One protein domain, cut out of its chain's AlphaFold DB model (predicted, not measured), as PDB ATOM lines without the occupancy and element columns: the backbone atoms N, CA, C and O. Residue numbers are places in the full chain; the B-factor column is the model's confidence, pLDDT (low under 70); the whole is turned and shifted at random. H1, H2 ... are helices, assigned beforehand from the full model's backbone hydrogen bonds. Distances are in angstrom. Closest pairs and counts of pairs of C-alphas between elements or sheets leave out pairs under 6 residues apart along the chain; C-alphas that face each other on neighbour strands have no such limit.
ATOM      1  N   SER A  43       6.083 292.448  50.886       64.12
ATOM      2  CA  SER A  43       4.722 292.045  51.268       64.12
ATOM      3  C   SER A  43       3.644 292.423  50.253       64.12
ATOM      4  O   SER A  43       2.563 291.851  50.262       64.12
ATOM      5  N   SER A  44       3.923 293.365  49.352       65.19
ATOM      6  CA  SER A  44       3.001 293.741  48.271       65.19
ATOM      7  C   SER A  44       3.099 292.804  47.053       65.19
ATOM      8  O   SER A  44       2.222 292.807  46.192       65.19
ATOM      9  N   PHE A  45       4.159 291.995  46.960       65.25
ATOM     10  CA  PHE A  45       4.471 291.145  45.798       65.25
ATOM     11  C   PHE A  45       4.598 289.658  46.120       65.25
ATOM     12  O   PHE A  45       4.709 288.802  45.225       65.25
ATOM     13  N   THR A  46       4.631 289.349  47.402       64.00
ATOM     14  CA  THR A  46       4.794 288.015  47.951       64.00
ATOM     15  C   THR A  46       3.787 287.851  49.073       64.00
ATOM     16  O   THR A  46       3.337 288.840  49.643       64.00
ATOM     17  N   ASP A  47       3.469 286.610  49.414       72.88
ATOM     18  CA  ASP A  47       2.623 286.312  50.573       72.88
ATOM     19  C   ASP A  47       3.402 286.473  51.897       72.88
ATOM     20  O   ASP A  47       2.946 286.043  52.953       72.88
ATOM     21  N   GLU A  48       4.598 287.071  51.836       71.12
ATOM     22  CA  GLU A  48       5.552 287.141  52.929       71.12
ATOM     23  C   GLU A  48       5.557 288.528  53.562       71.12
ATOM     24  O   GLU A  48       5.798 289.543  52.906       71.12
ATOM     25  N   GLY A  49       5.325 288.561  54.868       73.12
ATOM     26  CA  GLY A  49       5.403 289.764  55.682       73.12
ATOM     27  C   GLY A  49       6.583 289.717  56.641       73.12
ATOM     28  O   GLY A  49       7.312 288.730  56.725       73.12
ATOM     29  N   LYS A  50       6.726 290.775  57.441       72.75
ATOM     30  CA  LYS A  50       7.733 290.850  58.509       72.75
ATOM     31  C   LYS A  50       7.708 289.627  59.434       72.75
ATOM     32  O   LYS A  50       8.767 289.155  59.845       72.75
ATOM     33  N   ASP A  51       6.512 289.124  59.725       76.44
ATOM     34  CA  ASP A  51       6.298 288.038  60.683       76.44
ATOM     35  C   ASP A  51       6.647 286.659  60.100       76.44
ATOM     36  O   ASP A  51       7.155 285.805  60.821       76.44
ATOM     37  N   THR A  52       6.458 286.451  58.794       78.31
ATOM     38  CA  THR A  52       6.780 285.178  58.121       78.31
ATOM     39  C   THR A  52       8.213 285.152  57.589       78.31
ATOM     40  O   THR A  52       8.809 284.087  57.421       78.31
ATOM     41  N   TRP A  53       8.826 286.324  57.394       78.00
ATOM     42  CA  TRP A  53      10.155 286.468  56.806       78.00
ATOM     43  C   TRP A  53      11.240 285.688  57.545       78.00
ATOM     44  O   TRP A  53      12.088 285.045  56.922       78.00
ATOM     45  N   ALA A  54      11.217 285.729  58.878       77.62
ATOM     46  CA  ALA A  54      12.203 285.053  59.713       77.62
ATOM     47  C   ALA A  54      12.093 283.521  59.630       77.62
ATOM     48  O   ALA A  54      13.068 282.821  59.909       77.62
ATOM     49  N   GLU A  55      10.940 282.987  59.227       82.69
ATOM     50  CA  GLU A  55      10.688 281.550  59.108       82.69
ATOM     51  C   GLU A  55      11.168 280.987  57.762       82.69
ATOM     52  O   GLU A  55      11.470 279.796  57.653       82.69
ATOM     53  N   LEU A  56      11.341 281.850  56.758       80.25
ATOM     54  CA  LEU A  56      11.811 281.465  55.433       80.25
ATOM     55  C   LEU A  56      13.260 280.970  55.439       80.25
ATOM     56  O   LEU A  56      14.122 281.421  56.197       80.25
ATOM     57  N   THR A  57      13.539 280.036  54.530       84.94
ATOM     58  CA  THR A  57      14.912 279.663  54.186       84.94
ATOM     59  C   THR A  57      15.569 280.788  53.389       84.94
ATOM     60  O   THR A  57      14.886 281.558  52.712       84.94
ATOM     61  N   ALA A  58      16.902 280.863  53.421       76.94
ATOM     62  CA  ALA A  58      17.654 281.873  52.675       76.94
ATOM     63  C   ALA A  58      17.304 281.880  51.171       76.94
ATOM     64  O   ALA A  58      17.128 282.943  50.579       76.94
ATOM     65  N   ASP A  59      17.099 280.704  50.567       79.06
ATOM     66  CA  ASP A  59      16.691 280.590  49.161       79.06
ATOM     67  C   ASP A  59      15.297 281.171  48.897       79.06
ATOM     68  O   ASP A  59      15.087 281.846  47.887       79.06
ATOM     69  N   LYS A  60      14.343 280.962  49.815       80.06
ATOM     70  CA  LYS A  60      12.993 281.535  49.705       80.06
ATOM     71  C   LYS A  60      13.008 283.050  49.885       80.06
ATOM     72  O   LYS A  60      12.358 283.747  49.112       80.06
ATOM     73  N   GLN A  61      13.797 283.561  50.831       77.69
ATOM     74  CA  GLN A  61      14.009 285.002  51.007       77.69
ATOM     75  C   GLN A  61      14.609 285.634  49.743       77.69
ATOM     76  O   GLN A  61      14.123 286.653  49.251       77.69
ATOM     77  N   LYS A  62      15.620 284.992  49.146       77.81
ATOM     78  CA  LYS A  62      16.243 285.448  47.897       77.81
ATOM     79  C   LYS A  62      15.265 285.426  46.718       77.81
ATOM     80  O   LYS A  62      15.235 286.372  45.930       77.81
ATOM     81  N   ALA A  63      14.440 284.384  46.602       78.81
ATOM     82  CA  ALA A  63      13.413 284.290  45.567       78.81
ATOM     83  C   ALA A  63      12.323 285.366  45.728       78.81
ATOM     84  O   ALA A  63      11.932 285.988  44.738       78.81
ATOM     85  N   ALA A  64      11.879 285.623  46.962       76.25
ATOM     86  CA  ALA A  64      10.925 286.680  47.294       76.25
ATOM     87  C   ALA A  64      11.465 288.066  46.907       76.25
ATOM     88  O   ALA A  64      10.800 288.797  46.169       76.25
ATOM     89  N   LEU A  65      12.707 288.380  47.298       76.62
ATOM     90  CA  LEU A  65      13.392 289.619  46.914       76.62
ATOM     91  C   LEU A  65      13.489 289.774  45.395       76.62
ATOM     92  O   LEU A  65      13.146 290.826  44.862       76.62
ATOM     93  N   HIS A  66      13.901 288.725  44.680       78.75
ATOM     94  CA  HIS A  66      14.043 288.776  43.225       78.75
ATOM     95  C   HIS A  66      12.700 288.980  42.509       78.75
ATOM     96  O   HIS A  66      12.600 289.786  41.580       78.75
ATOM     97  N   LYS A  67      11.645 288.271  42.939       78.12
ATOM     98  CA  LYS A  67      10.291 288.420  42.382       78.12
ATOM     99  C   LYS A  67       9.824 289.864  42.497       78.12
ATOM    100  O   LYS A  67       9.311 290.445  41.541       78.12
ATOM    101  N   ALA A  68      10.030 290.433  43.666       73.19
ATOM    102  CA  ALA A  68       9.471 291.712  43.999       73.19
ATOM    103  C   ALA A  68      10.349 292.871  43.426       73.19
ATOM    104  O   ALA A  68       9.807 293.829  42.876       73.19
ATOM    105  N   GLN A  69      11.673 292.686  43.294       76.62
ATOM    106  CA  GLN A  69      12.562 293.562  42.508       76.62
ATOM    107  C   GLN A  69      12.196 293.574  41.015       76.62
ATOM    108  O   GLN A  69      12.193 294.633  40.383       76.62
ATOM    109  N   SER A  70      11.870 292.413  40.441       78.44
ATOM    110  CA  SER A  70      11.431 292.299  39.045       78.44
ATOM    111  C   SER A  70      10.118 293.053  38.799       78.44
ATOM    112  O   SER A  70       9.995 293.796  37.821       78.44
ATOM    113  N   ALA A  71       9.160 292.941  39.725       73.69
ATOM    114  CA  ALA A  71       7.896 293.670  39.656       73.69
ATOM    115  C   ALA A  71       8.099 295.195  39.718       73.69
ATOM    116  O   ALA A  71       7.544 295.918  38.885       73.69
ATOM    117  N   CYS A  72       8.951 295.673  40.633       76.00
ATOM    118  CA  CYS A  72       9.319 297.086  40.733       76.00
ATOM    119  C   CYS A  72      10.024 297.598  39.466       76.00
ATOM    120  O   CYS A  72       9.659 298.646  38.934       76.00
ATOM    121  N   GLY A  73      10.994 296.844  38.939       78.00
ATOM    122  CA  GLY A  73      11.712 297.214  37.716       78.00
ATOM    123  C   GLY A  73      10.799 297.274  36.490       78.00
ATOM    124  O   GLY A  73      10.901 298.193  35.678       78.00
ATOM    125  N   SER A  74       9.859 296.335  36.372       80.81
ATOM    126  CA  SER A  74       8.844 296.347  35.314       80.81
ATOM    127  C   SER A  74       7.928 297.573  35.414       80.81
ATOM    128  O   SER A  74       7.691 298.257  34.416       80.81
ATOM    129  N   ALA A  75       7.468 297.903  36.625       79.62
ATOM    130  CA  ALA A  75       6.627 299.069  36.879       79.62
ATOM    131  C   ALA A  75       7.340 300.395  36.570       79.62
ATOM    132  O   ALA A  75       6.762 301.253  35.901       79.62
ATOM    133  N   ASP A  76       8.601 300.552  36.985       82.06
ATOM    134  CA  ASP A  76       9.390 301.751  36.683       82.06
ATOM    135  C   ASP A  76       9.670 301.884  35.177       82.06
ATOM    136  O   ASP A  76       9.511 302.962  34.604       82.06
ATOM    137  N   ASN A  77       9.993 300.783  34.493       82.19
ATOM    138  CA  ASN A  77      10.174 300.793  33.039       82.19
ATOM    139  C   ASN A  77       8.888 301.196  32.300       82.19
ATOM    140  O   ASN A  77       8.937 302.017  31.380       82.19
ATOM    141  N   ALA A  78       7.735 300.672  32.722       80.38
ATOM    142  CA  ALA A  78       6.438 301.054  32.169       80.38
ATOM    143  C   ALA A  78       6.116 302.537  32.439       80.38
ATOM    144  O   ALA A  78       5.658 303.249  31.545       80.38
ATOM    145  N   ALA A  79       6.420 303.028  33.644       84.25
ATOM    146  CA  ALA A  79       6.245 304.427  34.019       84.25
ATOM    147  C   ALA A  79       7.112 305.368  33.170       84.25
ATOM    148  O   ALA A  79       6.598 306.340  32.618       84.25
ATOM    149  N   ARG A  80       8.401 305.046  32.986       84.69
ATOM    150  CA  ARG A  80       9.317 305.801  32.111       84.69
ATOM    151  C   ARG A  80       8.830 305.821  30.663       84.69
ATOM    152  O   ARG A  80       8.878 306.861  30.011       84.69
ATOM    153  N   ALA A  81       8.309 304.700  30.162       82.62
ATOM    154  CA  ALA A  81       7.722 304.649  28.824       82.62
ATOM    155  C   ALA A  81       6.477 305.555  28.701       82.62
ATOM    156  O   ALA A  81       6.302 306.227  27.683       82.62
ATOM    157  N   ALA A  82       5.643 305.624  29.745       82.75
ATOM    158  CA  ALA A  82       4.443 306.467  29.798       82.75
ATOM    159  C   ALA A  82       4.719 307.959  30.090       82.75
ATOM    160  O   ALA A  82       3.865 308.821  29.857       82.75
ATOM    161  N   GLU A  83       5.910 308.314  30.569       81.06
ATOM    162  CA  GLU A  83       6.336 309.716  30.656       81.06
ATOM    163  C   GLU A  83       6.562 310.325  29.268       81.06
ATOM    164  O   GLU A  83       6.292 311.512  29.072       81.06
ATOM    165  N   GLY A  84       6.944 309.498  28.293       80.50
ATOM    166  CA  GLY A  84       7.159 309.896  26.908       80.50
ATOM    167  C   GLY A  84       5.899 310.344  26.141       80.50
ATOM    168  O   GLY A  84       4.781 310.359  26.668       80.50
ATOM    169  N   PRO A  85       6.074 310.706  24.855       79.56
ATOM    170  CA  PRO A  85       5.006 311.226  23.995       79.56
ATOM    171  C   PRO A  85       4.079 310.138  23.425       79.56
ATOM    172  O   PRO A  85       3.108 310.456  22.737       79.56
ATOM    173  N   ASN A  86       4.389 308.856  23.648       81.44
ATOM    174  CA  ASN A  86       3.673 307.742  23.038       81.44
ATOM    175  C   ASN A  86       2.337 307.487  23.754       81.44
ATOM    176  O   ASN A  86       2.305 307.005  24.888       81.44
ATOM    177  N   ALA A  87       1.230 307.765  23.061       80.31
ATOM    178  CA  ALA A  87      -0.117 307.539  23.569       80.31
ATOM    179  C   ALA A  87      -0.368 306.073  23.965       80.31
ATOM    180  O   ALA A  87      -0.996 305.830  24.995       80.31
ATOM    181  N   TYR A  88       0.163 305.105  23.209       79.56
ATOM    182  CA  TYR A  88      -0.021 303.679  23.485       79.56
ATOM    183  C   TYR A  88       0.613 303.278  24.819       79.56
ATOM    184  O   TYR A  88      -0.047 302.648  25.644       79.56
ATOM    185  N   ALA A  89       1.850 303.721  25.069       80.12
ATOM    186  CA  ALA A  89       2.561 303.460  26.321       80.12
ATOM    187  C   ALA A  89       1.820 304.045  27.535       80.12
ATOM    188  O   ALA A  89       1.716 303.396  28.572       80.12
ATOM    189  N   ILE A  90       1.238 305.239  27.385       83.00
ATOM    190  CA  ILE A  90       0.418 305.868  28.427       83.00
ATOM    191  C   ILE A  90      -0.867 305.066  28.666       83.00
ATOM    192  O   ILE A  90      -1.200 304.763  29.808       83.00
ATOM    193  N   THR A  91      -1.606 304.709  27.610       81.38
ATOM    194  CA  THR A  91      -2.882 303.983  27.748       81.38
ATOM    195  C   THR A  91      -2.728 302.538  28.210       81.38
ATOM    196  O   THR A  91      -3.636 302.025  28.867       81.38
ATOM    197  N   GLY A  92      -1.599 301.904  27.877       78.00
ATOM    198  CA  GLY A  92      -1.247 300.536  28.254       78.00
ATOM    199  C   GLY A  92      -0.764 300.398  29.698       78.00
ATOM    200  O   GLY A  92      -0.537 299.283  30.158       78.00
ATOM    201  N   LEU A  93      -0.632 301.508  30.429       82.25
ATOM    202  CA  LEU A  93      -0.233 301.497  31.828       82.25
ATOM    203  C   LEU A  93      -1.348 300.894  32.705       82.25
ATOM    204  O   LEU A  93      -2.425 301.483  32.874       82.25
ATOM    205  N   SER A  94      -1.092 299.706  33.253       82.94
ATOM    206  CA  SER A  94      -2.042 298.987  34.110       82.94
ATOM    207  C   SER A  94      -2.146 299.606  35.510       82.94
ATOM    208  O   SER A  94      -1.217 300.275  35.969       82.94
ATOM    209  N   ASP A  95      -3.269 299.382  36.197       81.94
ATOM    210  CA  ASP A  95      -3.421 299.803  37.598       81.94
ATOM    211  C   ASP A  95      -2.428 299.083  38.512       81.94
ATOM    212  O   ASP A  95      -1.804 299.735  39.343       81.94
ATOM    213  N   THR A  96      -2.155 297.803  38.251       78.50
ATOM    214  CA  THR A  96      -1.113 297.036  38.946       78.50
ATOM    215  C   THR A  96       0.266 297.674  38.777       78.50
ATOM    216  O   THR A  96       0.988 297.849  39.746       78.50
ATOM    217  N   SER A  97       0.650 298.106  37.571       77.94
ATOM    218  CA  SER A  97       1.933 298.798  37.360       77.94
ATOM    219  C   SER A  97       2.014 300.124  38.126       77.94
ATOM    220  O   SER A  97       3.086 300.490  38.598       77.94
ATOM    221  N   LEU A  98       0.897 300.842  38.256       80.75
ATOM    222  CA  LEU A  98       0.815 302.091  39.015       80.75
ATOM    223  C   LEU A  98       0.885 301.862  40.528       80.75
ATOM    224  O   LEU A  98       1.558 302.616  41.225       80.75
ATOM    225  N   GLU A  99       0.209 300.835  41.031       81.44
ATOM    226  CA  GLU A  99       0.284 300.405  42.431       81.44
ATOM    227  C   GLU A  99       1.704 299.963  42.778       81.44
ATOM    228  O   GLU A  99       2.290 300.451  43.740       81.44
ATOM    229  N   ASN A 100       2.326 299.163  41.916       75.00
ATOM    230  CA  ASN A 100       3.708 298.737  42.089       75.00
ATOM    231  C   ASN A 100       4.666 299.930  42.122       75.00
ATOM    232  O   ASN A 100       5.510 300.035  43.007       75.00
ATOM    233  N   LEU A 101       4.508 300.876  41.191       77.69
ATOM    234  CA  LEU A 101       5.301 302.103  41.173       77.69
ATOM    235  C   LEU A 101       5.129 302.914  42.465       77.69
ATOM    236  O   LEU A 101       6.095 303.524  42.919       77.69
ATOM    237  N   SER A 102       3.925 302.907  43.049       77.38
ATOM    238  CA  SER A 102       3.609 303.691  44.244       77.38
ATOM    239  C   SER A 102       4.401 303.274  45.482       77.38
ATOM    240  O   SER A 102       4.815 304.140  46.246       77.38
ATOM    241  N   VAL A 103       4.691 301.977  45.609       72.69
ATOM    242  CA  VAL A 103       5.389 301.398  46.767       72.69
ATOM    243  C   VAL A 103       6.896 301.259  46.521       72.69
ATOM    244  O   VAL A 103       7.695 301.333  47.452       72.69
ATOM    245  N   CYS A 104       7.306 301.058  45.265       71.69
ATOM    246  CA  CYS A 104       8.681 300.688  44.937       71.69
ATOM    247  C   CYS A 104       9.650 301.864  44.786       71.69
ATOM    248  O   CYS A 104      10.848 301.662  44.941       71.69
ATOM    249  N   VAL A 105       9.197 303.058  44.399       67.94
ATOM    250  CA  VAL A 105      10.092 304.155  43.983       67.94
ATOM    251  C   VAL A 105       9.957 305.342  44.929       67.94
ATOM    252  O   VAL A 105       8.879 305.611  45.454       67.94
ATOM    253  N   GLU A 106      11.040 306.088  45.140       65.12
ATOM    254  CA  GLU A 106      10.987 307.343  45.889       65.12
ATOM    255  C   GLU A 106       9.958 308.301  45.257       65.12
ATOM    256  O   GLU A 106       9.969 308.533  44.045       65.12
ATOM    257  N   LYS A 107       9.040 308.843  46.073       68.81
ATOM    258  CA  LYS A 107       7.878 309.633  45.604       68.81
ATOM    259  C   LYS A 107       7.001 308.866  44.599       68.81
ATOM    260  O   LYS A 107       6.394 309.457  43.699       68.81
ATOM    261  N   GLY A 108       6.954 307.541  44.741       71.44
ATOM    262  CA  GLY A 108       6.220 306.630  43.876       71.44
ATOM    263  C   GLY A 108       4.734 306.954  43.812       71.44
ATOM    264  O   GLY A 108       4.172 306.970  42.719       71.44
ATOM    265  N   GLU A 109       4.100 307.257  44.947       79.81
ATOM    266  CA  GLU A 109       2.672 307.597  45.021       79.81
ATOM    267  C   GLU A 109       2.311 308.802  44.147       79.81
ATOM    268  O   GLU A 109       1.425 308.708  43.294       79.81
ATOM    269  N   ASP A 110       3.055 309.904  44.279       83.06
ATOM    270  CA  ASP A 110       2.876 311.108  43.463       83.06
ATOM    271  C   ASP A 110       3.063 310.811  41.973       83.06
ATOM    272  O   ASP A 110       2.321 311.298  41.113       83.06
ATOM    273  N   ARG A 111       4.091 310.021  41.641       81.88
ATOM    274  CA  ARG A 111       4.398 309.663  40.254       81.88
ATOM    275  C   ARG A 111       3.304 308.777  39.661       81.88
ATOM    276  O   ARG A 111       2.865 309.035  38.539       81.88
ATOM    277  N   ALA A 112       2.824 307.797  40.422       83.94
ATOM    278  CA  ALA A 112       1.726 306.924  40.041       83.94
ATOM    279  C   ALA A 112       0.427 307.716  39.848       83.94
ATOM    280  O   ALA A 112      -0.254 307.545  38.838       83.94
ATOM    281  N   GLN A 113       0.106 308.639  40.753       87.94
ATOM    282  CA  GLN A 113      -1.099 309.456  40.651       87.94
ATOM    283  C   GLN A 113      -1.084 310.350  39.402       87.94
ATOM    284  O   GLN A 113      -2.041 310.339  38.625       87.94
ATOM    285  N   ARG A 114       0.031 311.043  39.130       88.50
ATOM    286  CA  ARG A 114       0.181 311.860  37.910       88.50
ATOM    287  C   ARG A 114       0.033 311.034  36.630       88.50
ATOM    288  O   ARG A 114      -0.596 311.483  35.671       88.50
ATOM    289  N   LEU A 115       0.611 309.832  36.597       88.81
ATOM    290  CA  LEU A 115       0.496 308.931  35.449       88.81
ATOM    291  C   LEU A 115      -0.925 308.375  35.291       88.81
ATOM    292  O   LEU A 115      -1.404 308.284  34.159       88.81
ATOM    293  N   ARG A 116      -1.621 308.076  36.395       91.00
ATOM    294  CA  ARG A 116      -3.031 307.655  36.397       91.00
ATOM    295  C   ARG A 116      -3.925 308.732  35.789       91.00
ATOM    296  O   ARG A 116      -4.654 308.460  34.840       91.00
ATOM    297  N   GLU A 117      -3.792 309.973  36.246       90.38
ATOM    298  CA  GLU A 117      -4.546 311.113  35.715       90.38
ATOM    299  C   GLU A 117      -4.255 311.356  34.227       90.38
ATOM    300  O   GLU A 117      -5.179 311.552  33.430       90.38
ATOM    301  N   LYS A 118      -2.974 311.291  33.826       90.31
ATOM    302  CA  LYS A 118      -2.558 311.406  32.418       90.31
ATOM    303  C   LYS A 118      -3.191 310.300  31.565       90.31
ATOM    304  O   LYS A 118      -3.730 310.595  30.497       90.31
ATOM    305  N   ARG A 119      -3.166 309.050  32.038       91.62
ATOM    306  CA  ARG A 119      -3.761 307.887  31.364       91.62
ATOM    307  C   ARG A 119      -5.267 308.021  31.216       91.62
ATOM    308  O   ARG A 119      -5.787 307.826  30.120       91.62
ATOM    309  N   ASP A 120      -5.967 308.344  32.294       89.50
ATOM    310  CA  ASP A 120      -7.428 308.359  32.305       89.50
ATOM    311  C   ASP A 120      -7.965 309.513  31.456       89.50
ATOM    312  O   ASP A 120      -8.891 309.325  30.661       89.50
ATOM    313  N   LYS A 121      -7.313 310.681  31.509       90.06
ATOM    314  CA  LYS A 121      -7.625 311.795  30.610       90.06
ATOM    315  C   LYS A 121      -7.378 311.430  29.146       90.06
ATOM    316  O   LYS A 121      -8.233 311.706  28.306       90.06
ATOM    317  N   LEU A 122      -6.271 310.757  28.832       87.94
ATOM    318  CA  LEU A 122      -5.993 310.296  27.470       87.94
ATOM    319  C   LEU A 122      -7.027 309.265  26.983       87.94
ATOM    320  O   LEU A 122      -7.514 309.384  25.861       87.94
ATOM    321  N   LYS A 123      -7.431 308.305  27.827       86.31
ATOM    322  CA  LYS A 123      -8.500 307.339  27.511       86.31
ATOM    323  C   LYS A 123      -9.822 308.042  27.202       86.31
ATOM    324  O   LYS A 123     -10.485 307.690  26.230       86.31
ATOM    325  N   GLN A 124     -10.186 309.062  27.978       87.19
ATOM    326  CA  GLN A 124     -11.382 309.866  27.705       87.19
ATOM    327  C   GLN A 124     -11.284 310.621  26.376       87.19
ATOM    328  O   GLN A 124     -12.263 310.663  25.634       87.19
ATOM    329  N   ILE A 125     -10.123 311.205  26.069       85.31
ATOM    330  CA  ILE A 125      -9.882 311.914  24.806       85.31
ATOM    331  C   ILE A 125     -10.029 310.955  23.622       85.31
ATOM    332  O   ILE A 125     -10.785 311.254  22.702       85.31
ATOM    333  N   ILE A 126      -9.397 309.778  23.684       83.88
ATOM    334  CA  ILE A 126      -9.506 308.734  22.653       83.88
ATOM    335  C   ILE A 126     -10.953 308.236  22.515       83.88
ATOM    336  O   ILE A 126     -11.434 307.989  21.413       83.88
ATOM    337  N   GLN A 127     -11.687 308.092  23.618       83.38
ATOM    338  CA  GLN A 127     -13.081 307.658  23.549       83.38
ATOM    339  C   GLN A 127     -13.976 308.720  22.901       83.38
ATOM    340  O   GLN A 127     -14.801 308.389  22.052       83.38
ATOM    341  N   ARG A 128     -13.796 309.999  23.257       79.44
ATOM    342  CA  ARG A 128     -14.525 311.112  22.628       79.44
ATOM    343  C   ARG A 128     -14.213 311.212  21.142       79.44
ATOM    344  O   ARG A 128     -15.119 311.423  20.340       79.44
ATOM    345  N   SER A 129     -12.956 311.006  20.781       76.44
ATOM    346  CA  SER A 129     -12.500 311.113  19.404       76.44
ATOM    347  C   SER A 129     -13.059 310.012  18.497       76.44
ATOM    348  O   SER A 129     -13.242 310.234  17.307       76.44
ATOM    349  N   LYS A 130     -13.405 308.840  19.048       77.31
ATOM    350  CA  LYS A 130     -14.142 307.794  18.313       77.31
ATOM    351  C   LYS A 130     -15.579 308.198  17.974       77.31
ATOM    352  O   LYS A 130     -16.158 307.657  17.040       77.31
ATOM    353  N   THR A 131     -16.165 309.117  18.741       72.56
ATOM    354  CA  THR A 131     -17.565 309.556  18.583       72.56
ATOM    355  C   THR A 131     -17.723 310.861  17.802       72.56
ATOM    356  O   THR A 131     -18.848 311.274  17.528       72.56
ATOM    357  N   GLY A 132     -16.623 311.525  17.436       67.94
ATOM    358  CA  GLY A 132     -16.651 312.782  16.694       67.94
ATOM    359  C   GLY A 132     -15.348 313.569  16.799       67.94
ATOM    360  O   GLY A 132     -14.340 313.080  17.307       67.94
ATOM    361  N   ALA A 133     -15.369 314.812  16.318       73.00
ATOM    362  CA  ALA A 133     -14.199 315.685  16.337       73.00
ATOM    363  C   ALA A 133     -13.714 315.984  17.768       73.00
ATOM    364  O   ALA A 133     -14.506 316.178  18.697       73.00
ATOM    365  N   LEU A 134     -12.392 316.067  17.929       75.69
ATOM    366  CA  LEU A 134     -11.765 316.465  19.185       75.69
ATOM    367  C   LEU A 134     -12.129 317.908  19.542       75.69
ATOM    368  O   LEU A 134     -12.131 318.805  18.697       75.69
ATOM    369  N   ARG A 135     -12.400 318.142  20.828       79.12
ATOM    370  CA  ARG A 135     -12.618 319.491  21.355       79.12
ATOM    371  C   ARG A 135     -11.298 320.259  21.355       79.12
ATOM    372  O   ARG A 135     -10.253 319.678  21.637       79.12
ATOM    373  N   GLY A 136     -11.353 321.580  21.173       75.81
ATOM    374  CA  GLY A 136     -10.161 322.439  21.256       75.81
ATOM    375  C   GLY A 136      -9.401 322.332  22.589       75.81
ATOM    376  O   GLY A 136      -8.185 322.481  22.630       75.81
ATOM    377  N   SER A 137     -10.099 322.006  23.684       81.62
ATOM    378  CA  SER A 137      -9.479 321.730  24.987       81.62
ATOM    379  C   SER A 137      -8.678 320.424  25.013       81.62
ATOM    380  O   SER A 137      -7.679 320.329  25.720       81.62
ATOM    381  N   ASP A 138      -9.124 319.413  24.266       83.25
ATOM    382  CA  ASP A 138      -8.474 318.104  24.199       83.25
ATOM    383  C   ASP A 138      -7.223 318.183  23.314       83.25
ATOM    384  O   ASP A 138      -6.174 317.668  23.693       83.25
ATOM    385  N   THR A 139      -7.297 318.904  22.188       82.88
ATOM    386  CA  THR A 139      -6.137 319.155  21.320       82.88
ATOM    387  C   THR A 139      -5.067 319.986  22.025       82.88
ATOM    388  O   THR A 139      -3.902 319.601  22.007       82.88
ATOM    389  N   ALA A 140      -5.457 321.060  22.725       81.00
ATOM    390  CA  ALA A 140      -4.518 321.884  23.488       81.00
ATOM    391  C   ALA A 140      -3.808 321.080  24.587       81.00
ATOM    392  O   ALA A 140      -2.609 321.240  24.799       81.00
ATOM    393  N   TRP A 141      -4.522 320.175  25.263       88.62
ATOM    394  CA  TRP A 141      -3.916 319.318  26.279       88.62
ATOM    395  C   TRP A 141      -2.950 318.278  25.689       88.62
ATOM    396  O   TRP A 141      -1.903 318.021  26.280       88.62
ATOM    397  N   LEU A 142      -3.273 317.685  24.532       86.19
ATOM    398  CA  LEU A 142      -2.365 316.761  23.838       86.19
ATOM    399  C   LEU A 142      -1.070 317.465  23.416       86.19
ATOM    400  O   LEU A 142       0.008 316.910  23.619       86.19
ATOM    401  N   GLU A 143      -1.171 318.690  22.891       85.06
ATOM    402  CA  GLU A 143      -0.019 319.527  22.534       85.06
ATOM    403  C   GLU A 143       0.815 319.906  23.763       85.06
ATOM    404  O   GLU A 143       2.028 319.706  23.761       85.06
ATOM    405  N   GLU A 144       0.172 320.367  24.843       86.81
ATOM    406  CA  GLU A 144       0.834 320.715  26.108       86.81
ATOM    407  C   GLU A 144       1.619 319.529  26.688       86.81
ATOM    408  O   GLU A 144       2.718 319.695  27.215       86.81
ATOM    409  N   LYS A 145       1.069 318.312  26.588       85.19
ATOM    410  CA  LYS A 145       1.723 317.085  27.067       85.19
ATOM    411  C   LYS A 145       2.618 316.415  26.021       85.19
ATOM    412  O   LYS A 145       3.178 315.359  26.314       85.19
ATOM    413  N   GLY A 146       2.757 317.000  24.828       83.38
ATOM    414  CA  GLY A 146       3.559 316.461  23.729       83.38
ATOM    415  C   GLY A 146       3.107 315.080  23.241       83.38
ATOM    416  O   GLY A 146       3.919 314.335  22.694       83.38
TER     417      GLY A 146
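This is residues 43 to 146 of the 420 residues of an uncharacterized protein of Elusimicrobia bacterium (UniProt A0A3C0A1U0). Two long helices, H2 and H5, follow each other lengthwise in a loose rod and overlap only near the rod's middle, where the shorter H3 and H4 pack on both. At one end of the rod residues 43 to 57, with the small H1, fold back beside H2; at the other end H6 folds back near H5. The printed part has 104 residues with six named helices, H1 to H6 in order, and no named strand: all helix. The whole is loose, with a radius of gyration of the C-alphas of 18.0 A, and spans 60 by 23 by 18 A.

H1 is residues 50 to 53, 5.3 A long, beginning at C-alpha 50 (7.733, 290.850, 58.509). H2, residues 58 to 83, is 37.3 A long. H3 is residues 87 to 91, 6.1 A, and H4 residues 95 to 104, 14.2 A. H5, residues 108 to 131, is 34.8 A long. H6, residues 136 to 144, is 12.1 A long and ends at C-alpha 144 (0.834, 320.715, 26.108).

H1 is close to H2 but not clearly touching, the C-alphas of Trp 53 and Gln 61 being closest at 7.1 A. With residues 71 to 79 alone H2 touches H4, closest C-alphas Ala 75 and Ser 97 at 4.7 A, at a steep tilt of 65 degrees, opposite ways. H4 and H5 form a helical hairpin at a shallow tilt of 18 degrees, closest C-alphas Ser 102 and Gly 108 at 3.9 A. Every O i to N i+4 pair is within hydrogen-bond range in H2, H3, H4 and H6, and 19 of 20 in H5; H1 is too short for one.

The C-alphas of Glu 55 and Ala 133 are the two farthest apart, 60.1 A. The printed part has no cut, and the five links between helices are tight. Residues 43 to 46, 105 to 107 and 132 have pLDDT under 70.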